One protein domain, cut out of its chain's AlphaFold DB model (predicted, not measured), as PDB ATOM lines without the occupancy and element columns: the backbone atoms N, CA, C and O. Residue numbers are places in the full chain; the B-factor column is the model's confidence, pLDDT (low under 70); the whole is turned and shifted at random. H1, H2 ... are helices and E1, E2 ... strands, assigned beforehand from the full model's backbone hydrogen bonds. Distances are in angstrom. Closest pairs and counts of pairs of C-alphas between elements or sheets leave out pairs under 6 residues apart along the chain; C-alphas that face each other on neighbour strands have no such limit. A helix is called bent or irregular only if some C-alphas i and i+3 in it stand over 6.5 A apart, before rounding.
ATOM      1  N   VAL A 137     -14.035  51.229 -12.246       55.81
ATOM      2  CA  VAL A 137     -13.911  51.792 -10.892       55.81
ATOM      3  C   VAL A 137     -13.191  50.827  -9.949       55.81
ATOM      4  O   VAL A 137     -12.331  51.265  -9.186       55.81
ATOM      5  N   ASP A 138     -13.457  49.521 -10.044       57.47
ATOM      6  CA  ASP A 138     -12.776  48.504  -9.228       57.47
ATOM      7  C   ASP A 138     -11.277  48.431  -9.550       57.47
ATOM      8  O   ASP A 138     -10.426  48.402  -8.654       57.47
ATOM      9  N   VAL A 139     -10.945  48.450 -10.845       63.44
ATOM     10  CA  VAL A 139      -9.561  48.451 -11.335       63.44
ATOM     11  C   VAL A 139      -8.826  49.700 -10.843       63.44
ATOM     12  O   VAL A 139      -7.718  49.596 -10.312       63.44
ATOM     13  N   VAL A 140      -9.449  50.877 -10.964       61.09
ATOM     14  CA  VAL A 140      -8.885  52.149 -10.484       61.09
ATOM     15  C   VAL A 140      -8.734  52.152  -8.962       61.09
ATOM     16  O   VAL A 140      -7.706  52.603  -8.447       61.09
ATOM     17  N   GLY A 141      -9.719  51.622  -8.238       56.69
ATOM     18  CA  GLY A 141      -9.698  51.492  -6.783       56.69
ATOM     19  C   GLY A 141      -8.527  50.640  -6.298       56.69
ATOM     20  O   GLY A 141      -7.779  51.076  -5.417       56.69
ATOM     21  N   CYS A 142      -8.326  49.475  -6.921       66.75
ATOM     22  CA  CYS A 142      -7.210  48.573  -6.635       66.75
ATOM     23  C   CYS A 142      -5.851  49.189  -6.985       66.75
ATOM     24  O   CYS A 142      -4.945  49.199  -6.148       66.75
ATOM     25  N   LEU A 143      -5.682  49.680  -8.217       70.50
ATOM     26  CA  LEU A 143      -4.391  50.187  -8.687       70.50
ATOM     27  C   LEU A 143      -3.991  51.444  -7.920       70.50
ATOM     28  O   LEU A 143      -2.886  51.534  -7.394       70.50
ATOM     29  N   GLY A 144      -4.907  52.393  -7.780       67.56
ATOM     30  CA  GLY A 144      -4.716  53.534  -6.914       67.56
ATOM     31  C   GLY A 144      -3.444  54.333  -7.153       67.56
ATOM     32  O   GLY A 144      -3.301  54.937  -8.203       67.56
ATOM     33  N   SER A 145      -2.532  54.369  -6.176       70.88
ATOM     34  CA  SER A 145      -1.240  55.060  -6.326       70.88
ATOM     35  C   SER A 145      -0.288  54.378  -7.315       70.88
ATOM     36  O   SER A 145       0.716  54.971  -7.690       70.88
ATOM     37  N   ASP A 146      -0.571  53.136  -7.718       79.38
ATOM     38  CA  ASP A 146       0.173  52.448  -8.774       79.38
ATOM     39  C   ASP A 146      -0.257  52.867 -10.185       79.38
ATOM     40  O   ASP A 146       0.451  52.520 -11.135       79.38
ATOM     41  N   LEU A 147      -1.368  53.608 -10.321       79.50
ATOM     42  CA  LEU A 147      -1.760  54.228 -11.584       79.50
ATOM     43  C   LEU A 147      -0.795  55.351 -11.945       79.50
ATOM     44  O   LEU A 147      -0.595  56.291 -11.175       79.50
ATOM     45  N   ALA A 148      -0.257  55.285 -13.154       80.38
ATOM     46  CA  ALA A 148       0.547  56.346 -13.726       80.38
ATOM     47  C   ALA A 148      -0.314  57.262 -14.610       80.38
ATOM     48  O   ALA A 148      -1.003  56.820 -15.531       80.38
ATOM     49  N   SER A 149      -0.241  58.562 -14.335       82.31
ATOM     50  CA  SER A 149      -0.566  59.632 -15.286       82.31
ATOM     51  C   SER A 149       0.644  59.902 -16.202       82.31
ATOM     52  O   SER A 149       1.736  59.407 -15.901       82.31
ATOM     53  N   PRO A 150       0.550  60.719 -17.274       83.50
ATOM     54  CA  PRO A 150       1.711  61.011 -18.122       83.50
ATOM     55  C   PRO A 150       2.791  61.724 -17.334       83.50
ATOM     56  O   PRO A 150       3.965  61.443 -17.504       83.50
ATOM     57  N   ALA A 151       2.390  62.591 -16.401       85.38
ATOM     58  CA  ALA A 151       3.309  63.320 -15.542       85.38
ATOM     59  C   ALA A 151       4.184  62.395 -14.676       85.38
ATOM     60  O   ALA A 151       5.250  62.813 -14.229       85.38
ATOM     61  N   ASN A 152       3.762  61.145 -14.440       86.62
ATOM     62  CA  ASN A 152       4.557  60.151 -13.718       86.62
ATOM     63  C   ASN A 152       5.586  59.436 -14.610       86.62
ATOM     64  O   ASN A 152       6.521  58.833 -14.088       86.62
ATOM     65  N   ILE A 153       5.428  59.497 -15.934       91.06
ATOM     66  CA  ILE A 153       6.283  58.833 -16.918       91.06
ATOM     67  C   ILE A 153       7.458  59.769 -17.216       91.06
ATOM     68  O   ILE A 153       7.405  60.589 -18.125       91.06
ATOM     69  N   GLN A 154       8.508  59.682 -16.400       92.44
ATOM     70  CA  GLN A 154       9.677  60.573 -16.504       92.44
ATOM     71  C   GLN A 154      10.976  59.832 -16.829       92.44
ATOM     72  O   GLN A 154      11.910  60.419 -17.368       92.44
ATOM     73  N   VAL A 155      11.041  58.539 -16.508       94.31
ATOM     74  CA  VAL A 155      12.235  57.700 -16.677       94.31
ATOM     75  C   VAL A 155      11.877  56.352 -17.312       94.31
ATOM     76  O   VAL A 155      10.710  55.947 -17.268       94.31
ATOM     77  N   PRO A 156      12.845  55.624 -17.896       95.94
ATOM     78  CA  PRO A 156      12.627  54.250 -18.338       95.94
ATOM     79  C   PRO A 156      12.065  53.368 -17.215       95.94
ATOM     80  O   PRO A 156      12.473  53.486 -16.059       95.94
ATOM     81  N   GLY A 157      11.125  52.485 -17.546       94.88
ATOM     82  CA  GLY A 157      10.439  51.654 -16.558       94.88
ATOM     83  C   GLY A 157       9.088  51.121 -17.023       94.88
ATOM     84  O   GLY A 157       8.696  51.273 -18.180       94.88
ATOM     85  N   VAL A 158       8.368  50.482 -16.101       95.19
ATOM     86  CA  VAL A 158       7.041  49.908 -16.349       95.19
ATOM     87  C   VAL A 158       5.984  50.707 -15.595       95.19
ATOM     88  O   VAL A 158       6.075  50.888 -14.379       95.19
ATOM     89  N   TYR A 159       4.953  51.135 -16.315       93.56
ATOM     90  CA  TYR A 159       3.884  51.988 -15.811       93.56
ATOM     91  C   TYR A 159       2.530  51.328 -16.056       93.56
ATOM     92  O   TYR A 159       2.238  50.892 -17.167       93.56
ATOM     93  N   ILE A 160       1.697  51.252 -15.016       91.25
ATOM     94  CA  ILE A 160       0.338  50.715 -15.122       91.25
ATOM     95  C   ILE A 160      -0.611  51.897 -15.300       91.25
ATOM     96  O   ILE A 160      -0.623  52.804 -14.471       91.25
ATOM     97  N   LEU A 161      -1.372  51.909 -16.389       84.31
ATOM     98  CA  LEU A 161      -2.294  52.992 -16.723       84.31
ATOM     99  C   LEU A 161      -3.726  52.666 -16.283       84.31
ATOM    100  O   LEU A 161      -4.040  51.546 -15.873       84.31
ATOM    101  N   SER A 162      -4.594  53.673 -16.384       78.31
ATOM    102  CA  SER A 162      -6.035  53.525 -16.167       78.31
ATOM    103  C   SER A 162      -6.625  52.456 -17.098       78.31
ATOM    104  O   SER A 162      -6.174  52.340 -18.241       78.31
ATOM    105  N   PRO A 163      -7.641  51.693 -16.648       76.06
ATOM    106  CA  PRO A 163      -8.372  50.787 -17.520       76.06
ATOM    107  C   PRO A 163      -8.988  51.517 -18.713       76.06
ATOM    108  O   PRO A 163      -9.406  52.671 -18.592       76.06
ATOM    109  N   MET A 164      -9.108  50.805 -19.832       75.81
ATOM    110  CA  MET A 164      -9.791  51.275 -21.034       75.81
ATOM    111  C   MET A 164     -10.869  50.293 -21.479       75.81
ATOM    112  O   MET A 164     -10.729  49.073 -21.344       75.81
ATOM    113  N   LYS A 165     -11.936  50.838 -22.056       72.06
ATOM    114  CA  LYS A 165     -13.040  50.078 -22.630       72.06
ATOM    115  C   LYS A 165     -13.248  50.521 -24.069       72.06
ATOM    116  O   LYS A 165     -13.086  51.696 -24.377       72.06
ATOM    117  N   ILE A 166     -13.606  49.574 -24.923       65.44
ATOM    118  CA  ILE A 166     -14.128  49.866 -26.257       65.44
ATOM    119  C   ILE A 166     -15.555  49.323 -26.346       65.44
ATOM    120  O   ILE A 166     -15.814  48.188 -25.916       65.44
ATOM    121  N   GLU A 167     -16.484  50.120 -26.868       55.41
ATOM    122  CA  GLU A 167     -17.833  49.648 -27.179       55.41
ATOM    123  C   GLU A 167     -17.802  48.958 -28.548       55.41
ATOM    124  O   GLU A 167     -17.131  49.414 -29.468       55.41
ATOM    125  N   GLY A 168     -18.488  47.821 -28.688       50.25
ATOM    126  CA  GLY A 168     -18.705  47.194 -29.996       50.25
ATOM    127  C   GLY A 168     -18.233  45.742 -30.131       50.25
ATOM    128  O   GLY A 168     -17.042  45.429 -30.146       50.25
ATOM    129  N   TYR A 169     -19.213  44.857 -30.347       43.81
ATOM    130  CA  TYR A 169     -19.049  43.530 -30.966       43.81
ATOM    131  C   TYR A 169     -19.257  43.565 -32.492       43.81
ATOM    132  O   TYR A 169     -19.222  42.528 -33.150       43.81
ATOM    133  N   THR A 170     -19.482  44.740 -33.072       32.47
ATOM    134  CA  THR A 170     -19.753  44.922 -34.497       32.47
ATOM    135  C   THR A 170     -18.501  45.398 -35.230       32.47
ATOM    136  O   THR A 170     -17.720  46.216 -34.747       32.47
ATOM    137  N   TYR A 171     -18.274  44.836 -36.417       31.47
ATOM    138  CA  TYR A 171     -17.216  45.272 -37.324       31.47
ATOM    139  C   TYR A 171     -17.571  46.684 -37.813       31.47
ATOM    140  O   TYR A 171     -18.567  46.837 -38.512       31.47
ATOM    141  N   GLY A 172     -16.780  47.709 -37.476       32.28
ATOM    142  CA  GLY A 172     -16.838  48.987 -38.203       32.28
ATOM    143  C   GLY A 172     -16.936  50.278 -37.395       32.28
ATOM    144  O   GLY A 172     -16.617  51.314 -37.963       32.28
ATOM    145  N   ALA A 173     -17.268  50.257 -36.107       33.12
ATOM    146  CA  ALA A 173     -17.182  51.453 -35.268       33.12
ATOM    147  C   ALA A 173     -17.028  51.025 -33.809       33.12
ATOM    148  O   ALA A 173     -17.972  50.515 -33.214       33.12
ATOM    149  N   ALA A 174     -15.819  51.170 -33.264       38.06
ATOM    150  CA  ALA A 174     -15.675  51.212 -31.820       38.06
ATOM    151  C   ALA A 174     -16.191  52.588 -31.405       38.06
ATOM    152  O   ALA A 174     -15.525  53.588 -31.669       38.06
ATOM    153  N   GLU A 175     -17.408  52.658 -30.874       35.16
ATOM    154  CA  GLU A 175     -17.845  53.880 -30.210       35.16
ATOM    155  C   GLU A 175     -17.002  53.982 -28.928       35.16
ATOM    156  O   GLU A 175     -16.933  53.067 -28.103       35.16
ATOM    157  N   GLU A 176     -16.175  55.024 -28.862       42.16
ATOM    158  CA  GLU A 176     -15.359  55.301 -27.688       42.16
ATOM    159  C   GLU A 176     -16.312  55.792 -26.592       42.16
ATOM    160  O   GLU A 176     -16.800  56.923 -26.643       42.16
ATOM    161  N   GLU A 177     -16.580  54.954 -25.589       39.19
ATOM    162  CA  GLU A 177     -17.146  55.420 -24.324       39.19
ATOM    163  C   GLU A 177     -16.125  56.425 -23.754       39.19
ATOM    164  O   GLU A 177     -15.041  56.021 -23.331       39.19
ATOM    165  N   LEU A 178     -16.433  57.728 -23.883       38.25
ATOM    166  CA  LEU A 178     -15.662  58.907 -23.452       38.25
ATOM    167  C   LEU A 178     -14.373  58.555 -22.690       38.25
ATOM    168  O   LEU A 178     -14.421  58.239 -21.497       38.25
ATOM    169  N   GLU A 179     -13.229  58.641 -23.385       45.47
ATOM    170  CA  GLU A 179     -11.886  58.454 -22.831       45.47
ATOM    171  C   GLU A 179     -11.725  59.267 -21.544       45.47
ATOM    172  O   GLU A 179     -11.421  60.459 -21.573       45.47
ATOM    173  N   LYS A 180     -11.916  58.636 -20.384       40.78
ATOM    174  CA  LYS A 180     -11.729  59.365 -19.133       40.78
ATOM    175  C   LYS A 180     -10.242  59.584 -18.841       40.78
ATOM    176  O   LYS A 180      -9.934  60.620 -18.268       40.78
ATOM    177  N   TYR A 181      -9.318  58.703 -19.280       49.22
ATOM    178  CA  TYR A 181      -7.874  58.858 -19.016       49.22
ATOM    179  C   TYR A 181      -6.915  58.160 -20.029       49.22
ATOM    180  O   TYR A 181      -6.681  56.957 -19.975       49.22
ATOM    181  N   ASN A 182      -6.194  58.969 -20.819       67.69
ATOM    182  CA  ASN A 182      -4.724  59.049 -20.773       67.69
ATOM    183  C   ASN A 182      -3.793  58.083 -21.568       67.69
ATOM    184  O   ASN A 182      -2.568  58.226 -21.479       67.69
ATOM    185  N   PHE A 183      -4.276  57.133 -22.375       79.44
ATOM    186  CA  PHE A 183      -3.340  56.262 -23.120       79.44
ATOM    187  C   PHE A 183      -2.525  57.020 -24.178       79.44
ATOM    188  O   PHE A 183      -1.298  56.929 -24.171       79.44
ATOM    189  N   GLN A 184      -3.181  57.812 -25.029       83.50
ATOM    190  CA  GLN A 184      -2.511  58.554 -26.102       83.50
ATOM    191  C   GLN A 184      -1.427  59.504 -25.560       83.50
ATOM    192  O   GLN A 184      -0.281  59.462 -25.998       83.50
ATOM    193  N   GLN A 185      -1.758  60.294 -24.536       85.81
ATOM    194  CA  GLN A 185      -0.817  61.222 -23.897       85.81
ATOM    195  C   GLN A 185       0.329  60.492 -23.178       85.81
ATOM    196  O   GLN A 185       1.482  60.925 -23.235       85.81
ATOM    197  N   SER A 186       0.045  59.361 -22.523       89.50
ATOM    198  CA  SER A 186       1.085  58.524 -21.908       89.50
ATOM    199  C   SER A 186       2.022  57.927 -22.951       89.50
ATOM    200  O   SER A 186       3.225  57.844 -22.717       89.50
ATOM    201  N   LEU A 187       1.488  57.541 -24.112       91.25
ATOM    202  CA  LEU A 187       2.273  57.021 -25.224       91.25
ATOM    203  C   LEU A 187       3.181  58.100 -25.823       91.25
ATOM    204  O   LEU A 187       4.361  57.845 -26.060       91.25
ATOM    205  N   GLU A 188       2.664  59.308 -26.029       91.62
ATOM    206  CA  GLU A 188       3.453  60.460 -26.483       91.62
ATOM    207  C   GLU A 188       4.554  60.821 -25.483       91.62
ATOM    208  O   GLU A 188       5.704  61.018 -25.874       91.62
ATOM    209  N   THR A 189       4.234  60.805 -24.189       92.00
ATOM    210  CA  THR A 189       5.219  61.043 -23.125       92.00
ATOM    211  C   THR A 189       6.295  59.957 -23.113       92.00
ATOM    212  O   THR A 189       7.486  60.266 -23.089       92.00
ATOM    213  N   ALA A 190       5.905  58.683 -23.225       93.50
ATOM    214  CA  ALA A 190       6.836  57.559 -23.309       93.50
ATOM    215  C   ALA A 190       7.779  57.667 -24.520       93.50
ATOM    216  O   ALA A 190       8.956  57.328 -24.409       93.50
ATOM    217  N   ARG A 191       7.300  58.183 -25.663       93.94
ATOM    218  CA  ARG A 191       8.141  58.439 -26.848       93.94
ATOM    219  C   ARG A 191       9.195  59.525 -26.620       93.94
ATOM    220  O   ARG A 191      10.219  59.518 -27.302       93.94
ATOM    221  N   GLY A 192       8.961  60.440 -25.681       92.00
ATOM    222  CA  GLY A 192       9.915  61.481 -25.298       92.00
ATOM    223  C   GLY A 192      11.070  60.988 -24.417       92.00
ATOM    224  O   GLY A 192      12.086  61.675 -24.319       92.00
ATOM    225  N   ILE A 193      10.949  59.809 -23.799       93.19
ATOM    226  CA  ILE A 193      11.965  59.264 -22.888       93.19
ATOM    227  C   ILE A 193      13.109  58.609 -23.673       93.19
ATOM    228  O   ILE A 193      12.898  57.845 -24.616       93.19
ATOM    229  N   ARG A 194      14.341  58.899 -23.245       91.50
ATOM    230  CA  ARG A 194      15.598  58.390 -23.815       91.50
ATOM    231  C   ARG A 194      16.335  57.499 -22.817       91.50
ATOM    232  O   ARG A 194      16.126  57.625 -21.611       91.50
ATOM    233  N   GLY A 195      17.231  56.642 -23.309       86.88
ATOM    234  CA  GLY A 195      18.149  55.882 -22.451       86.88
ATOM    235  C   GLY A 195      17.541  54.633 -21.807       86.88
ATOM    236  O   GLY A 195      18.056  54.148 -20.802       86.88
ATOM    237  N   GLY A 196      16.453  54.103 -22.368       92.06
ATOM    238  CA  GLY A 196      15.858  52.846 -21.927       92.06
ATOM    239  C   GLY A 196      14.446  52.625 -22.458       92.06
ATOM    240  O   GLY A 196      13.876  53.474 -23.139       92.06
ATOM    241  N   ALA A 197      13.890  51.451 -22.153       95.00
ATOM    242  CA  ALA A 197      12.537  51.088 -22.553       95.00
ATOM    243  C   ALA A 197      11.494  51.582 -21.540       95.00
ATOM    244  O   ALA A 197      11.708  51.537 -20.326       95.00
ATOM    245  N   VAL A 198      10.345  52.009 -22.055       96.94
ATOM    246  CA  VAL A 198       9.147  52.343 -21.285       96.94
ATOM    247  C   VAL A 198       8.045  51.368 -21.675       96.94
ATOM    248  O   VAL A 198       7.650  51.331 -22.838       96.94
ATOM    249  N   THR A 199       7.531  50.589 -20.727       96.88
ATOM    250  CA  THR A 199       6.405  49.672 -20.962       96.88
ATOM    251  C   THR A 199       5.147  50.197 -20.286       96.88
ATOM    252  O   THR A 199       5.122  50.418 -19.077       96.88
ATOM    253  N   LEU A 200       4.091  50.372 -21.073       95.44
ATOM    254  CA  LEU A 200       2.764  50.777 -20.631       95.44
ATOM    255  C   LEU A 200       1.878  49.531 -20.523       95.44
ATOM    256  O   LEU A 200       1.657  48.832 -21.514       95.44
ATOM    257  N   CYS A 201       1.386  49.250 -19.320       95.69
ATOM    258  CA  CYS A 201       0.465  48.156 -19.025       95.69
ATOM    259  C   CYS A 201      -0.945  48.711 -18.822       95.69
ATOM    260  O   CYS A 201      -1.159  49.545 -17.944       95.69
ATOM    261  N   ILE A 202      -1.910  48.246 -19.612       92.00
ATOM    262  CA  ILE A 202      -3.249  48.840 -19.681       92.00
ATOM    263  C   ILE A 202      -4.285  47.723 -19.575       92.00
ATOM    264  O   ILE A 202      -4.364  46.884 -20.476       92.00
ATOM    265  N   PRO A 203      -5.076  47.660 -18.493       89.50
ATOM    266  CA  PRO A 203      -6.231  46.775 -18.446       89.50
ATOM    267  C   PRO A 203      -7.238  47.211 -19.513       89.50
ATOM    268  O   PRO A 203      -7.679  48.357 -19.516       89.50
ATOM    269  N   VAL A 204      -7.594  46.320 -20.432       85.81
ATOM    270  CA  VAL A 204      -8.507  46.621 -21.538       85.81
ATOM    271  C   VAL A 204      -9.679  45.654 -21.562       85.81
ATOM    272  O   VAL A 204      -9.529  44.464 -21.284       85.81
ATOM    273  N   SER A 205     -10.849  46.165 -21.919       77.50
ATOM    274  CA  SER A 205     -12.084  45.391 -21.999       77.50
ATOM    275  C   SER A 205     -12.863  45.758 -23.257       77.50
ATOM    276  O   SER A 205     -12.919  46.920 -23.654       77.50
ATOM    277  N   CYS A 206     -13.466  44.758 -23.895       65.81
ATOM    278  CA  CYS A 206     -14.407  44.967 -24.992       65.81
ATOM    279  C   CYS A 206     -15.823  44.721 -24.468       65.81
ATOM    280  O   CYS A 206     -16.100  43.646 -23.919       65.81
ATOM    281  N   ALA A 207     -16.693  45.727 -24.595       56.47
ATOM    282  CA  ALA A 207     -18.099  45.678 -24.188       56.47
ATOM    283  C   ALA A 207     -18.339  45.141 -22.757       56.47
ATOM    284  O   ALA A 207     -19.341  44.475 -22.489       56.47
ATOM    285  N   ASN A 208     -17.413  45.395 -21.823       57.00
ATOM    286  CA  ASN A 208     -17.526  45.007 -20.409       57.00
ATOM    287  C   ASN A 208     -17.768  43.506 -20.157       57.00
ATOM    288  O   ASN A 208     -18.395  43.144 -19.151       57.00
ATOM    289  N   ARG A 209     -17.282  42.638 -21.059       59.22
ATOM    290  CA  ARG A 209     -17.458  41.179 -20.955       59.22
ATOM    291  C   ARG A 209     -16.222  40.441 -20.454       59.22
ATOM    292  O   ARG A 209     -16.356  39.527 -19.650       59.22
ATOM    293  N   HIS A 210     -15.030  40.823 -20.914       73.38
ATOM    294  CA  HIS A 210     -13.778  40.145 -20.564       73.38
ATOM    295  C   HIS A 210     -12.609  41.126 -20.514       73.38
ATOM    296  O   HIS A 210     -12.456  41.951 -21.417       73.38
ATOM    297  N   TRP A 211     -11.783  41.006 -19.477       80.19
ATOM    298  CA  TRP A 211     -10.607  41.842 -19.267       80.19
ATOM    299  C   TRP A 211      -9.343  41.158 -19.771       80.19
ATOM    300  O   TRP A 211      -9.099  39.978 -19.509       80.19
ATOM    301  N   ARG A 212      -8.525  41.936 -20.471       88.31
ATOM    302  CA  ARG A 212      -7.195  41.573 -20.960       88.31
ATOM    303  C   ARG A 212      -6.198  42.639 -20.526       88.31
ATOM    304  O   ARG A 212      -6.588  43.724 -20.097       88.31
ATOM    305  N   LEU A 213      -4.910  42.361 -20.682       94.69
ATOM    306  CA  LEU A 213      -3.863  43.355 -20.467       94.69
ATOM    307  C   LEU A 213      -3.181  43.698 -21.790       94.69
ATOM    308  O   LEU A 213      -2.567  42.832 -22.411       94.69
ATOM    309  N   ALA A 214      -3.252  44.959 -22.203       93.44
ATOM    310  CA  ALA A 214      -2.394  45.482 -23.253       93.44
ATOM    311  C   ALA A 214      -1.027  45.853 -22.668       93.44
ATOM    312  O   ALA A 214      -0.934  46.515 -21.635       93.44
ATOM    313  N   GLU A 215       0.037  45.425 -23.333       95.50
ATOM    314  CA  GLU A 215       1.419  45.738 -22.997       95.50
ATOM    315  C   GLU A 215       2.076  46.393 -24.214       95.50
ATOM    316  O   GLU A 215       2.249  45.752 -25.256       95.50
ATOM    317  N   VAL A 216       2.417  47.675 -24.092       94.94
ATOM    318  CA  VAL A 216       3.008  48.477 -25.171       94.94
ATOM    319  C   VAL A 216       4.373  48.975 -24.723       94.94
ATOM    320  O   VAL A 216       4.465  49.737 -23.765       94.94
ATOM    321  N   THR A 217       5.434  48.560 -25.412       95.75
ATOM    322  CA  THR A 217       6.811  48.959 -25.101       95.75
ATOM    323  C   THR A 217       7.317  49.961 -26.123       95.75
ATOM    324  O   THR A 217       7.308  49.708 -27.330       95.75
ATOM    325  N   VAL A 218       7.801  51.088 -25.617       94.88
ATOM    326  CA  VAL A 218       8.457  52.151 -26.370       94.88
ATOM    327  C   VAL A 218       9.945  52.132 -26.045       94.88
ATOM    328  O   VAL A 218      10.330  52.065 -24.880       94.88
ATOM    329  N   TYR A 219      10.789  52.187 -27.066       94.31
ATOM    330  CA  TYR A 219      12.234  52.315 -26.925       94.31
ATOM    331  C   TYR A 219      12.733  53.354 -27.923       94.31
ATOM    332  O   TYR A 219      12.415  53.279 -29.110       94.31
ATOM    333  N   GLU A 220      13.479  54.344 -27.434       90.38
ATOM    334  CA  GLU A 220      14.056  55.421 -28.249       90.38
ATOM    335  C   GLU A 220      13.042  56.146 -29.160       90.38
ATOM    336  O   GLU A 220      13.340  56.540 -30.290       90.38
ATOM    337  N   GLY A 221      11.826  56.357 -28.650       89.62
ATOM    338  CA  GLY A 221      10.745  57.035 -29.372       89.62
ATOM    339  C   GLY A 221       9.939  56.149 -30.322       89.62
ATOM    340  O   GLY A 221       8.994  56.634 -30.941       89.62
ATOM    341  N   GLN A 222      10.265  54.860 -30.424       91.69
ATOM    342  CA  GLN A 222       9.585  53.905 -31.301       91.69
ATOM    343  C   GLN A 222       8.850  52.836 -30.496       91.69
ATOM    344  O   GLN A 222       9.369  52.327 -29.504       91.69
ATOM    345  N   VAL A 223       7.649  52.460 -30.937       92.81
ATOM    346  CA  VAL A 223       6.930  51.313 -30.363       92.81
ATOM    347  C   VAL A 223       7.602  50.039 -30.868       92.81
ATOM    348  O   VAL A 223       7.486  49.692 -32.040       92.81
ATOM    349  N   THR A 224       8.319  49.348 -29.986       91.81
ATOM    350  CA  THR A 224       9.064  48.121 -30.317       91.81
ATOM    351  C   THR A 224       8.257  46.855 -30.059       91.81
ATOM    352  O   THR A 224       8.546  45.813 -30.645       91.81
ATOM    353  N   GLN A 225       7.229  46.930 -29.210       91.81
ATOM    354  CA  GLN A 225       6.334  45.811 -28.935       91.81
ATOM    355  C   GLN A 225       4.925  46.302 -28.605       91.81
ATOM    356  O   GLN A 225       4.758  47.223 -27.810       91.81
ATOM    357  N   ALA A 226       3.916  45.625 -29.151       92.00
ATOM    358  CA  ALA A 226       2.532  45.717 -28.704       92.00
ATOM    359  C   ALA A 226       1.963  44.300 -28.539       92.00
ATOM    360  O   ALA A 226       2.040  43.465 -29.450       92.00
ATOM    361  N   ARG A 227       1.430  44.002 -27.354       92.62
ATOM    362  CA  ARG A 227       0.896  42.683 -27.010       92.62
ATOM    363  C   ARG A 227      -0.426  42.794 -26.266       92.62
ATOM    364  O   ARG A 227      -0.549  43.607 -25.360       92.62
ATOM    365  N   LEU A 228      -1.366  41.914 -26.584       91.19
ATOM    366  CA  LEU A 228      -2.510  41.594 -25.738       91.19
ATOM    367  C   LEU A 228      -2.234  40.297 -24.988       91.19
ATOM    368  O   LEU A 228      -1.967  39.259 -25.592       91.19
ATOM    369  N   TRP A 229      -2.288  40.354 -23.667       92.88
ATOM    370  CA  TRP A 229      -2.228  39.189 -22.803       92.88
ATOM    371  C   TRP A 229      -3.634  38.839 -22.319       92.88
ATOM    372  O   TRP A 229      -4.357  39.699 -21.811       92.88
ATOM    373  N   ASP A 230      -4.010  37.577 -22.482       86.69
ATOM    374  CA  ASP A 230      -5.299  37.029 -22.076       86.69
ATOM    375  C   ASP A 230      -5.074  35.883 -21.083       86.69
ATOM    376  O   ASP A 230      -4.244  34.997 -21.299       86.69
ATOM    377  N   SER A 231      -5.804  35.918 -19.975       81.00
ATOM    378  CA  SER A 231      -5.712  34.926 -18.907       81.00
ATOM    379  C   SER A 231      -6.441  33.623 -19.234       81.00
ATOM    380  O   SER A 231      -6.073  32.582 -18.680       81.00
ATOM    381  N   LEU A 232      -7.423  33.648 -20.143       71.19
ATOM    382  CA  LEU A 232      -8.137  32.455 -20.592       71.19
ATOM    383  C   LEU A 232      -7.284  31.593 -21.523       71.19
ATOM    384  O   LEU A 232      -6.284  32.025 -22.106       71.19
ATOM    385  N   GLN A 233      -7.690  30.331 -21.651       67.50
ATOM    386  CA  GLN A 233      -7.153  29.446 -22.671       67.50
ATOM    387  C   GLN A 233      -7.772  29.817 -24.022       67.50
ATOM    388  O   GLN A 233      -8.984  29.965 -24.146       67.50
ATOM    389  N   GLY A 234      -6.929  29.951 -25.037       60.31
ATOM    390  CA  GLY A 234      -7.331  30.230 -26.408       60.31
ATOM    391  C   GLY A 234      -6.286  29.688 -27.371       60.31
ATOM    392  O   GLY A 234      -5.156  29.384 -26.976       60.31
ATOM    393  N   THR A 235      -6.654  29.535 -28.637       48.12
ATOM    394  CA  THR A 235      -5.698  29.199 -29.691       48.12
ATOM    395  C   THR A 235      -4.990  30.470 -30.148       48.12
ATOM    396  O   THR A 235      -5.626  31.482 -30.436       48.12
ATOM    397  N   SER A 236      -3.657  30.449 -30.219       47.62
ATOM    398  CA  SER A 236      -2.888  31.533 -30.839       47.62
ATOM    399  C   SER A 236      -3.419  31.781 -32.256       47.62
ATOM    400  O   SER A 236      -3.414  30.873 -33.082       47.62
ATOM    401  N   GLY A 237      -3.923  32.992 -32.514       44.75
ATOM    402  CA  GLY A 237      -4.612  33.336 -33.763       44.75
ATOM    403  C   GLY A 237      -6.145  33.274 -33.713       44.75
ATOM    404  O   GLY A 237      -6.772  33.498 -34.749       44.75
ATOM    405  N   SER A 238      -6.769  33.004 -32.554       45.31
ATOM    406  CA  SER A 238      -8.229  33.069 -32.430       45.31
ATOM    407  C   SER A 238      -8.731  34.471 -32.783       45.31
ATOM    408  O   SER A 238      -8.299  35.484 -32.234       45.31
ATOM    409  N   GLN A 239      -9.639  34.516 -33.754       52.78
ATOM    410  CA  GLN A 239     -10.218  35.733 -34.309       52.78
ATOM    411  C   GLN A 239     -11.523  36.115 -33.604       52.78
ATOM    412  O   GLN A 239     -12.481  36.522 -34.265       52.78
ATOM    413  N   ASP A 240     -11.604  35.965 -32.276       66.12
ATOM    414  CA  ASP A 240     -12.790  36.471 -31.591       66.12
ATOM    415  C   ASP A 240     -12.867  37.988 -31.793       66.12
ATOM    416  O   ASP A 240     -11.859  38.704 -31.771       66.12
ATOM    417  N   VAL A 241     -14.078  38.468 -32.078       65.88
ATOM    418  CA  VAL A 241     -14.300  39.852 -32.509       65.88
ATOM    419  C   VAL A 241     -13.765  40.841 -31.474       65.88
ATOM    420  O   VAL A 241     -13.174  41.852 -31.846       65.88
ATOM    421  N   ALA A 242     -13.866  40.504 -30.185       69.75
ATOM    422  CA  ALA A 242     -13.336  41.316 -29.098       69.75
ATOM    423  C   ALA A 242     -11.805  41.436 -29.144       69.75
ATOM    424  O   ALA A 242     -11.289  42.553 -29.095       69.75
ATOM    425  N   THR A 243     -11.068  40.330 -29.290       75.56
ATOM    426  CA  THR A 243      -9.603  40.365 -29.438       75.56
ATOM    427  C   THR A 243      -9.176  41.169 -30.663       75.56
ATOM    428  O   THR A 243      -8.253  41.976 -30.571       75.56
ATOM    429  N   ARG A 244      -9.858  41.014 -31.804       74.44
ATOM    430  CA  ARG A 244      -9.522  41.800 -33.002       74.44
ATOM    431  C   ARG A 244      -9.792  43.289 -32.825       74.44
ATOM    432  O   ARG A 244      -8.962  44.087 -33.245       74.44
ATOM    433  N   ASN A 245     -10.918  43.657 -32.217       73.12
ATOM    434  CA  ASN A 245     -11.266  45.058 -31.982       73.12
ATOM    435  C   ASN A 245     -10.256  45.715 -31.032       73.12
ATOM    436  O   ASN A 245      -9.778  46.808 -31.315       73.12
ATOM    437  N   LEU A 246      -9.839  45.010 -29.975       79.25
ATOM    438  CA  LEU A 246      -8.788  45.479 -29.069       79.25
ATOM    439  C   LEU A 246      -7.429  45.611 -29.777       79.25
ATOM    440  O   LEU A 246      -6.745  46.619 -29.614       79.25
ATOM    441  N   SER A 247      -7.044  44.628 -30.596       85.06
ATOM    442  CA  SER A 247      -5.803  44.683 -31.381       85.06
ATOM    443  C   SER A 247      -5.810  45.842 -32.371       85.06
ATOM    444  O   SER A 247      -4.821  46.567 -32.473       85.06
ATOM    445  N   LYS A 248      -6.925  46.048 -33.082       82.00
ATOM    446  CA  LYS A 248      -7.107  47.179 -33.991       82.00
ATOM    447  C   LYS A 248      -6.974  48.499 -33.232       82.00
ATOM    448  O   LYS A 248      -6.143  49.315 -33.614       82.00
ATOM    449  N   PHE A 249      -7.684  48.646 -32.115       81.12
ATOM    450  CA  PHE A 249      -7.637  49.842 -31.275       81.12
ATOM    451  C   PHE A 249      -6.208  50.191 -30.823       81.12
ATOM    452  O   PHE A 249      -5.747  51.320 -30.986       81.12
ATOM    453  N   ILE A 250      -5.460  49.207 -30.312       85.25
ATOM    454  CA  ILE A 250      -4.061  49.408 -29.897       85.25
ATOM    455  C   ILE A 250      -3.180  49.771 -31.097       85.25
ATOM    456  O   ILE A 250      -2.307  50.632 -30.985       85.25
ATOM    457  N   THR A 251      -3.401  49.140 -32.250       86.12
ATOM    458  CA  THR A 251      -2.647  49.429 -33.482       86.12
ATOM    459  C   THR A 251      -2.877  50.870 -33.944       86.12
ATOM    460  O   THR A 251      -1.922  51.581 -34.253       86.12
ATOM    461  N   GLU A 252      -4.128  51.330 -33.924       83.69
ATOM    462  CA  GLU A 252      -4.513  52.695 -34.302       83.69
ATOM    463  C   GLU A 252      -3.881  53.743 -33.378       83.69
ATOM    464  O   GLU A 252      -3.238  54.673 -33.864       83.69
ATOM    465  N   LYS A 253      -3.964  53.563 -32.051       82.56
ATOM    466  CA  LYS A 253      -3.347  54.489 -31.080       82.56
ATOM    467  C   LYS A 253      -1.814  54.467 -31.141       82.56
ATOM    468  O   LYS A 253      -1.159  55.492 -30.968       82.56
ATOM    469  N   THR A 254      -1.210  53.308 -31.418       84.44
ATOM    470  CA  THR A 254       0.255  53.207 -31.529       84.44
ATOM    471  C   THR A 254       0.811  53.764 -32.833       84.44
ATOM    472  O   THR A 254       1.995  54.097 -32.870       84.44
ATOM    473  N   GLY A 255      -0.006  53.930 -33.878       72.94
ATOM    474  CA  GLY A 255       0.399  54.550 -35.144       72.94
ATOM    475  C   GLY A 255       1.538  53.822 -35.868       72.94
ATOM    476  O   GLY A 255       2.249  54.434 -36.661       72.94
ATOM    477  N   THR A 256       1.754  52.535 -35.574       64.69
ATOM    478  CA  THR A 256       2.837  51.724 -36.155       64.69
ATOM    479  C   THR A 256       2.291  50.527 -36.927       64.69
ATOM    480  O   THR A 256       1.266  49.971 -36.552       64.69
ATOM    481  N   ALA A 257       3.028  50.060 -37.943       56.91
ATOM    482  CA  ALA A 257       2.786  48.781 -38.630       56.91
ATOM    483  C   ALA A 257       3.066  47.542 -37.744       56.91
ATOM    484  O   ALA A 257       3.076  46.411 -38.225       56.91
ATOM    485  N   THR A 258       3.340  47.752 -36.454       64.81
ATOM    486  CA  THR A 258       3.624  46.710 -35.476       64.81
ATOM    487  C   THR A 258       2.363  45.895 -35.224       64.81
ATOM    488  O   THR A 258       1.422  46.356 -34.584       64.81
ATOM    489  N   THR A 259       2.356  44.657 -35.713       76.75
ATOM    490  CA  THR A 259       1.271  43.709 -35.461       76.75
ATOM    491  C   THR A 259       1.135  43.453 -33.961       76.75
ATOM    492  O   THR A 259       2.080  42.986 -33.318       76.75
ATOM    493  N   VAL A 260      -0.050  43.711 -33.402       84.56
ATOM    494  CA  VAL A 260      -0.360  43.349 -32.013       84.56
ATOM    495  C   VAL A 260      -0.340  41.831 -31.879       84.56
ATOM    496  O   VAL A 260      -1.120  41.116 -32.508       84.56
ATOM    497  N   THR A 261       0.566  41.330 -31.044       88.44
ATOM    498  CA  THR A 261       0.656  39.895 -30.743       88.44
ATOM    499  C   THR A 261      -0.313  39.531 -29.627       88.44
ATOM    500  O   THR A 261      -0.436  40.262 -28.650       88.44
ATOM    501  N   VAL A 262      -1.000  38.395 -29.735       85.25
ATOM    502  CA  VAL A 262      -1.921  37.925 -28.688       85.25
ATOM    503  C   VAL A 262      -1.317  36.717 -27.983       85.25
ATOM    504  O   VAL A 262      -0.898  35.757 -28.632       85.25
ATOM    505  N   ARG A 263      -1.268  36.757 -26.649       87.56
ATOM    506  CA  ARG A 263      -0.762  35.674 -25.803       87.56
ATOM    507  C   ARG A 263      -1.857  35.181 -24.862       87.56
ATOM    508  O   ARG A 263      -2.177  35.859 -23.893       87.56
ATOM    509  N   TYR A 264      -2.335  33.968 -25.112       82.31
ATOM    510  CA  TYR A 264      -3.221  33.231 -24.212       82.31
ATOM    511  C   TYR A 264      -2.398  32.491 -23.161       82.31
ATOM    512  O   TYR A 264      -1.502  31.717 -23.503       82.31
ATOM    513  N   ALA A 265      -2.665  32.752 -21.887       81.50
ATOM    514  CA  ALA A 265      -1.926  32.162 -20.780       81.50
ATOM    515  C   ALA A 265      -2.593  30.908 -20.206       81.50
ATOM    516  O   ALA A 265      -1.893  30.082 -19.628       81.50
ATOM    517  N   GLY A 266      -3.918  30.760 -20.345       72.19
ATOM    518  CA  GLY A 266      -4.650  29.612 -19.792       72.19
ATOM    519  C   GLY A 266      -4.545  29.468 -18.269       72.19
ATOM    520  O   GLY A 266      -4.698  28.369 -17.744       72.19
ATOM    521  N   VAL A 267      -4.245  30.559 -17.556       71.44
ATOM    522  CA  VAL A 267      -4.103  30.569 -16.090       71.44
ATOM    523  C   VAL A 267      -5.455  30.678 -15.394       71.44
ATOM    524  O   VAL A 267      -5.641  30.150 -14.299       71.44
ATOM    525  N   GLN A 268      -6.420  31.320 -16.049       62.78
ATOM    526  CA  GLN A 268      -7.774  31.441 -15.548       62.78
ATOM    527  C   GLN A 268      -8.547  30.151 -15.842       62.78
ATOM    528  O   GLN A 268      -8.820  29.820 -16.994       62.78
ATOM    529  N   ARG A 269      -8.937  29.443 -14.775       56.56
ATOM    530  CA  ARG A 269      -9.763  28.220 -14.844       56.56
ATOM    531  C   ARG A 269     -11.269  28.475 -14.723       56.56
ATOM    532  O   ARG A 269     -12.055  27.547 -14.851       56.56
ATOM    533  N   ASN A 270     -11.667  29.714 -14.434       48.22
ATOM    534  CA  ASN A 270     -13.064  30.128 -14.278       48.22
ATOM    535  C   ASN A 270     -13.457  31.162 -15.349       48.22
ATOM    536  O   ASN A 270     -12.628  31.549 -16.155       48.22
ATOM    537  N   GLY A 271     -14.709  31.619 -15.403       50.84
ATOM    538  CA  GLY A 271     -15.162  32.600 -16.409       50.84
ATOM    539  C   GLY A 271     -15.089  34.071 -15.977       50.84
ATOM    540  O   GLY A 271     -15.456  34.941 -16.755       50.84
ATOM    541  N   PHE A 272     -14.663  34.366 -14.743       56.81
ATOM    542  CA  PHE A 272     -14.981  35.640 -14.073       56.81
ATOM    543  C   PHE A 272     -13.809  36.303 -13.323       56.81
ATOM    544  O   PHE A 272     -14.001  37.318 -12.655       56.81
ATOM    545  N   SER A 273     -12.594  35.750 -13.409       61.78
ATOM    546  CA  SER A 273     -11.393  36.306 -12.742       61.78
ATOM    547  C   SER A 273     -10.446  37.025 -13.704       61.78
ATOM    548  O   SER A 273      -9.297  37.305 -13.374       61.78
ATOM    549  N   CYS A 274     -10.918  37.339 -14.907       71.25
ATOM    550  CA  CYS A 274     -10.105  37.934 -15.965       71.25
ATOM    551  C   CYS A 274      -9.515  39.291 -15.592       71.25
ATOM    552  O   CYS A 274      -8.376  39.592 -15.950       71.25
ATOM    553  N   MET A 275     -10.261  40.082 -14.818       79.88
ATOM    554  CA  MET A 275      -9.804  41.366 -14.290       79.88
ATOM    555  C   MET A 275      -8.663  41.168 -13.287       79.88
ATOM    556  O   MET A 275      -7.629  41.827 -13.379       79.88
ATOM    557  N   ASP A 276      -8.802  40.177 -12.406       78.81
ATOM    558  CA  ASP A 276      -7.814  39.880 -11.376       78.81
ATOM    559  C   ASP A 276      -6.489  39.427 -11.974       78.81
ATOM    560  O   ASP A 276      -5.425  39.940 -11.627       78.81
ATOM    561  N   PHE A 277      -6.554  38.488 -12.917       84.94
ATOM    562  CA  PHE A 277      -5.373  37.984 -13.603       84.94
ATOM    563  C   PHE A 277      -4.732  39.045 -14.501       84.94
ATOM    564  O   PHE A 277      -3.509  39.061 -14.637       84.94
ATOM    565  N   SER A 278      -5.515  39.970 -15.069       90.25
ATOM    566  CA  SER A 278      -4.969  41.121 -15.804       90.25
ATOM    567  C   SER A 278      -4.190  42.057 -14.877       90.25
ATOM    568  O   SER A 278      -3.087  42.489 -15.220       90.25
ATOM    569  N   LEU A 279      -4.713  42.319 -13.674       88.19
ATOM    570  CA  LEU A 279      -4.017  43.090 -12.645       88.19
ATOM    571  C   LEU A 279      -2.751  42.375 -12.166       88.19
ATOM    572  O   LEU A 279      -1.679  42.978 -12.157       88.19
ATOM    573  N   GLN A 280      -2.844  41.085 -11.839       91.19
ATOM    574  CA  GLN A 280      -1.687  40.276 -11.458       91.19
ATOM    575  C   GLN A 280      -0.604  40.317 -12.534       91.19
ATOM    576  O   GLN A 280       0.568  40.531 -12.222       91.19
ATOM    577  N   ARG A 281      -0.989  40.174 -13.808       94.38
ATOM    578  CA  ARG A 281      -0.055  40.261 -14.926       94.38
ATOM    579  C   ARG A 281       0.626  41.627 -14.982       94.38
ATOM    580  O   ARG A 281       1.839  41.669 -15.165       94.38
ATOM    581  N   ALA A 282      -0.104  42.725 -14.784       93.62
ATOM    582  CA  ALA A 282       0.483  44.064 -14.761       93.62
ATOM    583  C   ALA A 282       1.545  44.200 -13.653       93.62
ATOM    584  O   ALA A 282       2.641  44.703 -13.907       93.62
ATOM    585  N   TYR A 283       1.272  43.666 -12.456       92.12
ATOM    586  CA  TYR A 283       2.261  43.614 -11.376       92.12
ATOM    587  C   TYR A 283       3.457  42.720 -11.714       92.12
ATOM    588  O   TYR A 283       4.578  43.102 -11.402       92.12
ATOM    589  N   GLN A 284       3.262  41.579 -12.382       92.88
ATOM    590  CA  GLN A 284       4.365  40.697 -12.798       92.88
ATOM    591  C   GLN A 284       5.288  41.350 -13.835       92.88
ATOM    592  O   GLN A 284       6.479  41.049 -13.870       92.88
ATOM    593  N   VAL A 285       4.752  42.218 -14.703       93.12
ATOM    594  CA  VAL A 285       5.570  42.993 -15.650       93.12
ATOM    595  C   VAL A 285       6.307  44.117 -14.917       93.12
ATOM    596  O   VAL A 285       7.490  44.328 -15.173       93.12
ATOM    597  N   LYS A 286       5.640  44.807 -13.979       91.88
ATOM    598  CA  LYS A 286       6.228  45.908 -13.193       91.88
ATOM    599  C   LYS A 286       7.302  45.437 -12.206       91.88
ATOM    600  O   LYS A 286       8.301  46.126 -12.012       91.88
ATOM    601  N   TYR A 287       7.100  44.267 -11.610       90.50
ATOM    602  CA  TYR A 287       7.964  43.654 -10.606       90.50
ATOM    603  C   TYR A 287       8.377  42.247 -11.065       90.50
ATOM    604  O   TYR A 287       7.791  41.254 -10.621       90.50
ATOM    605  N   PRO A 288       9.337  42.131 -12.005       83.94
ATOM    606  CA  PRO A 288       9.918  40.839 -12.361       83.94
ATOM    607  C   PRO A 288      10.534  40.148 -11.130       83.94
ATOM    608  O   PRO A 288      10.847  40.819 -10.155       83.94
ATOM    609  N   PRO A 289      10.814  38.831 -11.168       79.38
ATOM    610  CA  PRO A 289      11.357  38.087 -10.018       79.38
ATOM    611  C   PRO A 289      12.640  38.668  -9.397       79.38
ATOM    612  O   PRO A 289      12.980  38.363  -8.259       79.38
ATOM    613  N   THR A 290      13.366  39.493 -10.152       76.12
ATOM    614  CA  THR A 290      14.586  40.186  -9.731       76.12
ATOM    615  C   THR A 290      14.335  41.511  -9.005       76.12
ATOM    616  O   THR A 290      15.278  42.074  -8.453       76.12
ATOM    617  N   SER A 291      13.102  42.023  -8.981       77.44
ATOM    618  CA  SER A 291      12.716  43.224  -8.244       77.44
ATOM    619  C   SER A 291      11.537  42.935  -7.317       77.44
ATOM    620  O   SER A 291      10.492  42.421  -7.707       77.44
ATOM    621  N   LEU A 292      11.709  43.261  -6.037       72.69
ATOM    622  CA  LEU A 292      10.662  43.039  -5.050       72.69
ATOM    623  C   LEU A 292       9.721  44.247  -5.000       72.69
ATOM    624  O   LEU A 292      10.197  45.385  -4.940       72.69
ATOM    625  N   PRO A 293       8.395  44.029  -4.950       74.44
ATOM    626  CA  PRO A 293       7.469  45.103  -4.649       74.44
ATOM    627  C   PRO A 293       7.778  45.665  -3.265       74.44
ATOM    628  O   PRO A 293       8.011  44.917  -2.307       74.44
ATOM    629  N   THR A 294       7.723  46.989  -3.161       70.06
ATOM    630  CA  THR A 294       7.835  47.719  -1.893       70.06
ATOM    631  C   THR A 294       6.558  47.625  -1.059       70.06
ATOM    632  O   THR A 294       6.602  47.799   0.153       70.06
ATOM    633  N   SER A 295       5.421  47.325  -1.691       71.69
ATOM    634  CA  SER A 295       4.121  47.204  -1.035       71.69
ATOM    635  C   SER A 295       3.781  45.743  -0.724       71.69
ATOM    636  O   SER A 295       3.763  44.904  -1.627       71.69
ATOM    637  N   GLU A 296       3.439  45.448   0.536       70.56
ATOM    638  CA  GLU A 296       2.969  44.120   0.968       70.56
ATOM    639  C   GLU A 296       1.731  43.655   0.188       70.56
ATOM    640  O   GLU A 296       1.603  42.473  -0.125       70.56
ATOM    641  N   THR A 297       0.848  44.576  -0.210       65.31
ATOM    642  CA  THR A 297      -0.344  44.237  -1.002       65.31
ATOM    643  C   THR A 297      -0.010  43.926  -2.460       65.31
ATOM    644  O   THR A 297      -0.617  43.032  -3.039       65.31
ATOM    645  N   ALA A 298       0.988  44.595  -3.051       77.25
ATOM    646  CA  ALA A 298       1.495  44.224  -4.374       77.25
ATOM    647  C   ALA A 298       2.182  42.847  -4.344       77.25
ATOM    648  O   ALA A 298       2.011  42.058  -5.270       77.25
ATOM    649  N   ARG A 299       2.896  42.530  -3.255       81.81
ATOM    650  CA  ARG A 299       3.487  41.201  -3.040       81.81
ATOM    651  C   ARG A 299       2.416  40.114  -2.914       81.81
ATOM    652  O   ARG A 299       2.496  39.124  -3.624       81.81
ATOM    653  N   ALA A 300       1.358  40.349  -2.135       70.94
ATOM    654  CA  ALA A 300       0.243  39.406  -2.006       70.94
ATOM    655  C   ALA A 300      -0.461  39.103  -3.346       70.94
ATOM    656  O   ALA A 300      -0.863  37.967  -3.586       70.94
ATOM    657  N   ILE A 301      -0.589  40.094  -4.236       81.19
ATOM    658  CA  ILE A 301      -1.140  39.893  -5.588       81.19
ATOM    659  C   ILE A 301      -0.233  38.973  -6.424       81.19
ATOM    660  O   ILE A 301      -0.727  38.099  -7.140       81.19
ATOM    661  N   LEU A 302       1.089  39.145  -6.333       84.81
ATOM    662  CA  LEU A 302       2.056  38.297  -7.036       84.81
ATOM    663  C   LEU A 302       2.088  36.868  -6.474       84.81
ATOM    664  O   LEU A 302       2.057  35.912  -7.249       84.81
ATOM    665  N   ASP A 303       2.082  36.730  -5.149       81.25
ATOM    666  CA  ASP A 303       2.188  35.444  -4.445       81.25
ATOM    667  C   ASP A 303       0.933  34.567  -4.600       81.25
ATOM    668  O   ASP A 303       0.999  33.347  -4.436       81.25
ATOM    669  N   ALA A 304      -0.208  35.160  -4.971       66.44
ATOM    670  CA  ALA A 304      -1.454  34.436  -5.212       66.44
ATOM    671  C   ALA A 304      -1.379  33.423  -6.375       66.44
ATOM    672  O   ALA A 304      -2.236  32.544  -6.479       66.44
ATOM    673  N   ASN A 305      -0.348  33.493  -7.231       71.25
ATOM    674  CA  ASN A 305      -0.123  32.547  -8.330       71.25
ATOM    675  C   ASN A 305      -1.406  32.315  -9.168       71.25
ATOM    676  O   ASN A 305      -2.075  33.274  -9.539       71.25
ATOM    677  N   ALA A 306      -1.755  31.062  -9.485       67.62
ATOM    678  CA  ALA A 306      -2.955  30.715 -10.254       67.62
ATOM    679  C   ALA A 306      -4.230  30.558  -9.394       67.62
ATOM    680  O   ALA A 306      -5.267  30.138  -9.913       67.62
ATOM    681  N   ASP A 307      -4.172  30.856  -8.092       62.06
ATOM    682  CA  ASP A 307      -5.333  30.780  -7.205       62.06
ATOM    683  C   ASP A 307      -6.167  32.063  -7.325       62.06
ATOM    684  O   ASP A 307      -5.847  33.111  -6.763       62.06
ATOM    685  N   ALA A 308      -7.269  31.965  -8.070       57.12
ATOM    686  CA  ALA A 308      -8.180  33.080  -8.302       57.12
ATOM    687  C   ALA A 308      -8.803  33.636  -7.007       57.12
ATOM    688  O   ALA A 308      -9.061  34.837  -6.925       57.12
ATOM    689  N   THR A 309      -9.024  32.798  -5.989       52.28
ATOM    690  CA  THR A 309      -9.622  33.222  -4.717       52.28
ATOM    691  C   THR A 309      -8.620  34.033  -3.906       52.28
ATOM    692  O   THR A 309      -8.934  35.142  -3.473       52.28
ATOM    693  N   GLN A 310      -7.393  33.530  -3.752       56.28
ATOM    694  CA  GLN A 310      -6.332  34.272  -3.057       56.28
ATOM    695  C   GLN A 310      -5.999  35.579  -3.775       56.28
ATOM    696  O   GLN A 310      -5.821  36.622  -3.137       56.28
ATOM    697  N   LEU A 311      -5.997  35.546  -5.107       62.91
ATOM    698  CA  LEU A 311      -5.757  36.723  -5.923       62.91
ATOM    699  C   LEU A 311      -6.854  37.778  -5.722       62.91
ATOM    700  O   LEU A 311      -6.547  38.949  -5.483       62.91
ATOM    701  N   ARG A 312      -8.126  37.365  -5.736       62.41
ATOM    702  CA  ARG A 312      -9.262  38.255  -5.470       62.41
ATOM    703  C   ARG A 312      -9.163  38.900  -4.091       62.41
ATOM    704  O   ARG A 312      -9.327  40.113  -3.977       62.41
ATOM    705  N   LEU A 313      -8.851  38.122  -3.053       56.78
ATOM    706  CA  LEU A 313      -8.687  38.640  -1.691       56.78
ATOM    707  C   LEU A 313      -7.584  39.700  -1.610       56.78
ATOM    708  O   LEU A 313      -7.773  40.734  -0.967       56.78
ATOM    709  N   ALA A 314      -6.448  39.476  -2.273       61.31
ATOM    710  CA  ALA A 314      -5.339  40.429  -2.288       61.31
ATOM    711  C   ALA A 314      -5.718  41.756  -2.976       61.31
ATOM    712  O   ALA A 314      -5.459  42.833  -2.431       61.31
ATOM    713  N   ILE A 315      -6.384  41.684  -4.132       65.31
ATOM    714  CA  ILE A 315      -6.849  42.853  -4.899       65.31
ATOM    715  C   ILE A 315      -7.861  43.667  -4.091       65.31
ATOM    716  O   ILE A 315      -7.763  44.890  -3.998       65.31
ATOM    717  N   VAL A 316      -8.807  42.987  -3.455       57.44
ATOM    718  CA  VAL A 316      -9.850  43.628  -2.652       57.44
ATOM    719  C   VAL A 316      -9.259  44.319  -1.437       57.44
ATOM    720  O   VAL A 316      -9.576  45.478  -1.179       57.44
ATOM    721  N   ARG A 317      -8.376  43.635  -0.699       59.00
ATOM    722  CA  ARG A 317      -7.686  44.230   0.454       59.00
ATOM    723  C   ARG A 317      -6.954  45.504   0.050       59.00
ATOM    724  O   ARG A 317      -7.007  46.494   0.777       59.00
ATOM    725  N   LYS A 318      -6.325  45.501  -1.129       63.03
ATOM    726  CA  LYS A 318      -5.665  46.685  -1.680       63.03
ATOM    727  C   LYS A 318      -6.652  47.819  -1.993       63.03
ATOM    728  O   LYS A 318      -6.373  48.958  -1.629       63.03
ATOM    729  N   ALA A 319      -7.796  47.523  -2.611       57.44
ATOM    730  CA  ALA A 319      -8.828  48.521  -2.909       57.44
ATOM    731  C   ALA A 319      -9.453  49.118  -1.630       57.44
ATOM    732  O   ALA A 319      -9.594  50.336  -1.510       57.44
ATOM    733  N   VAL A 320      -9.758  48.273  -0.641       51.38
ATOM    734  CA  VAL A 320     -10.363  48.668   0.642       51.38
ATOM    735  C   VAL A 320      -9.430  49.543   1.479       51.38
ATOM    736  O   VAL A 320      -9.891  50.514   2.075       51.38
ATOM    737  N   ALA A 321      -8.122  49.265   1.484       50.44
ATOM    738  CA  ALA A 321      -7.134  50.059   2.224       50.44
ATOM    739  C   ALA A 321      -7.075  51.543   1.802       50.44
ATOM    740  O   ALA A 321      -6.478  52.355   2.502       50.44
ATOM    741  N   ARG A 322      -7.685  51.905   0.666       44.19
ATOM    742  CA  ARG A 322      -7.765  53.282   0.155       44.19
ATOM    743  C   ARG A 322      -9.120  53.944   0.394       44.19
ATOM    744  O   ARG A 322      -9.282  55.118   0.071       44.19
ATOM    745  N   SER A 323     -10.092  53.214   0.940       40.03
ATOM    746  CA  SER A 323     -11.367  53.795   1.347       40.03
ATOM    747  C   SER A 323     -11.123  54.819   2.467       40.03
ATOM    748  O   SER A 323     -10.306  54.548   3.346       40.03
ATOM    749  N   PRO A 324     -11.847  55.953   2.520       34.12
ATOM    750  CA  PRO A 324     -11.780  56.922   3.629       34.12
ATOM    751  C   PRO A 324     -12.122  56.330   5.014       34.12
ATOM    752  O   PRO A 324     -12.033  57.010   6.031       34.12
ATOM    753  N   LEU A 325     -12.502  55.053   5.062       33.28
ATOM    754  CA  LEU A 325     -12.728  54.257   6.263       33.28
ATOM    755  C   LEU A 325     -11.446  53.610   6.822       33.28
ATOM    756  O   LEU A 325     -11.451  53.141   7.962       33.28
ATOM    757  N   ALA A 326     -10.352  53.614   6.055       32.06
ATOM    758  CA  ALA A 326      -9.022  53.187   6.475       32.06
ATOM    759  C   ALA A 326      -8.426  54.222   7.448       32.06
ATOM    760  O   ALA A 326      -7.679  55.117   7.064       32.06
TER     761      ALA A 326
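Overview. This is residues 137 to 326 of the 468 residues of an uncharacterized protein of Gammaproteobacteria bacterium RIFCSPHIGHO2_12_FULL_41_20 (UniProt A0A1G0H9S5). A twisted sheet of six strands makes the core; it curls round H3 on one face, where H2 also packs, and H4 covers the opposite face. Beyond H4, the helical hairpin of H5 and H6 packs crosswise on it, and H1 packs on residues 315 to 320 of H6. The printed part has 190 residues, with six named helices and six named strands in the order H1 E1 E2 H2 E3 E4 E5 H3 E6 H4 H5 H6. The class is mixed, helices and strands, and the branched sheet has parallel and antiparallel pairs. The whole is compact and rounded, with a radius of gyration of the C-alphas of 16.0 A and spans of 43 by 39 by 32 A.

Along the chain. The longest strands are E3, residues 197 to 206, 27.7 A, from C-alpha 197 at (12.537, 51.088, -22.553), and E4, residues 210 to 219, 29.4 A. E5 is residues 222 to 230, 24.3 A; E1 is 157 to 160, E2 164 to 166 and E6 261 to 264. H3 is residues 241 to 254, 19.8 A; H4 274 to 286, 18.4 A; H2 183 to 192; H5 296 to 303. H1, residues 137 to 146, begins at (-13.911, 51.792, -10.892) and is irregular, with C-alphas 142 and 145 8.8 A apart. H6, residues 308 to 320, 18.1 A, ends at (-10.363, 48.668, 0.642).

Arrangement. E3, E4 and E5 form a meander, each strand the antiparallel neighbour of the one before; N 200 and O 216 are 2.8 A apart, N 215 and O 227 2.8 A. On the other side of E3 from E4, E1 and E2 are parallel to E3, with N 159 and O 199 at 2.9 A and N 166 and O 205 at 3.0 A. E6 is parallel to E5, with N 263 and O 228 at 2.8 A. E2, H2, E3 and E5, H3, E6 are strand-helix-strand units, parallel neighbours joined through a helix, with right-handed crossovers. H4 lies over E3 and E4 at a height over the sheet of 7.6 A. H2 lies over E4 at 8.3 A, on the same face as H3. H4 touches H6 with residues 276 to 280 alone, about perpendicular at 76 degrees; the closest C-alphas, of Asp 276 and Arg 312, are 6.3 A apart. H1 only grazes the sheet. Every O i to N i+4 pair is within hydrogen-bond range in H2, H3, H4, H5 and H6; in H1, 4 of 6.

Size, cuts and confidence. The C-alphas farthest apart, of Ala 257 and Leu 325, are 47.8 A apart. The printed part has no cut; the link E2 to H2, residues 167 to 182, is long. The mean pLDDT of the printed part is 73.6, and 70 residues are under 70, among them 166 to 182 and 306 to 326.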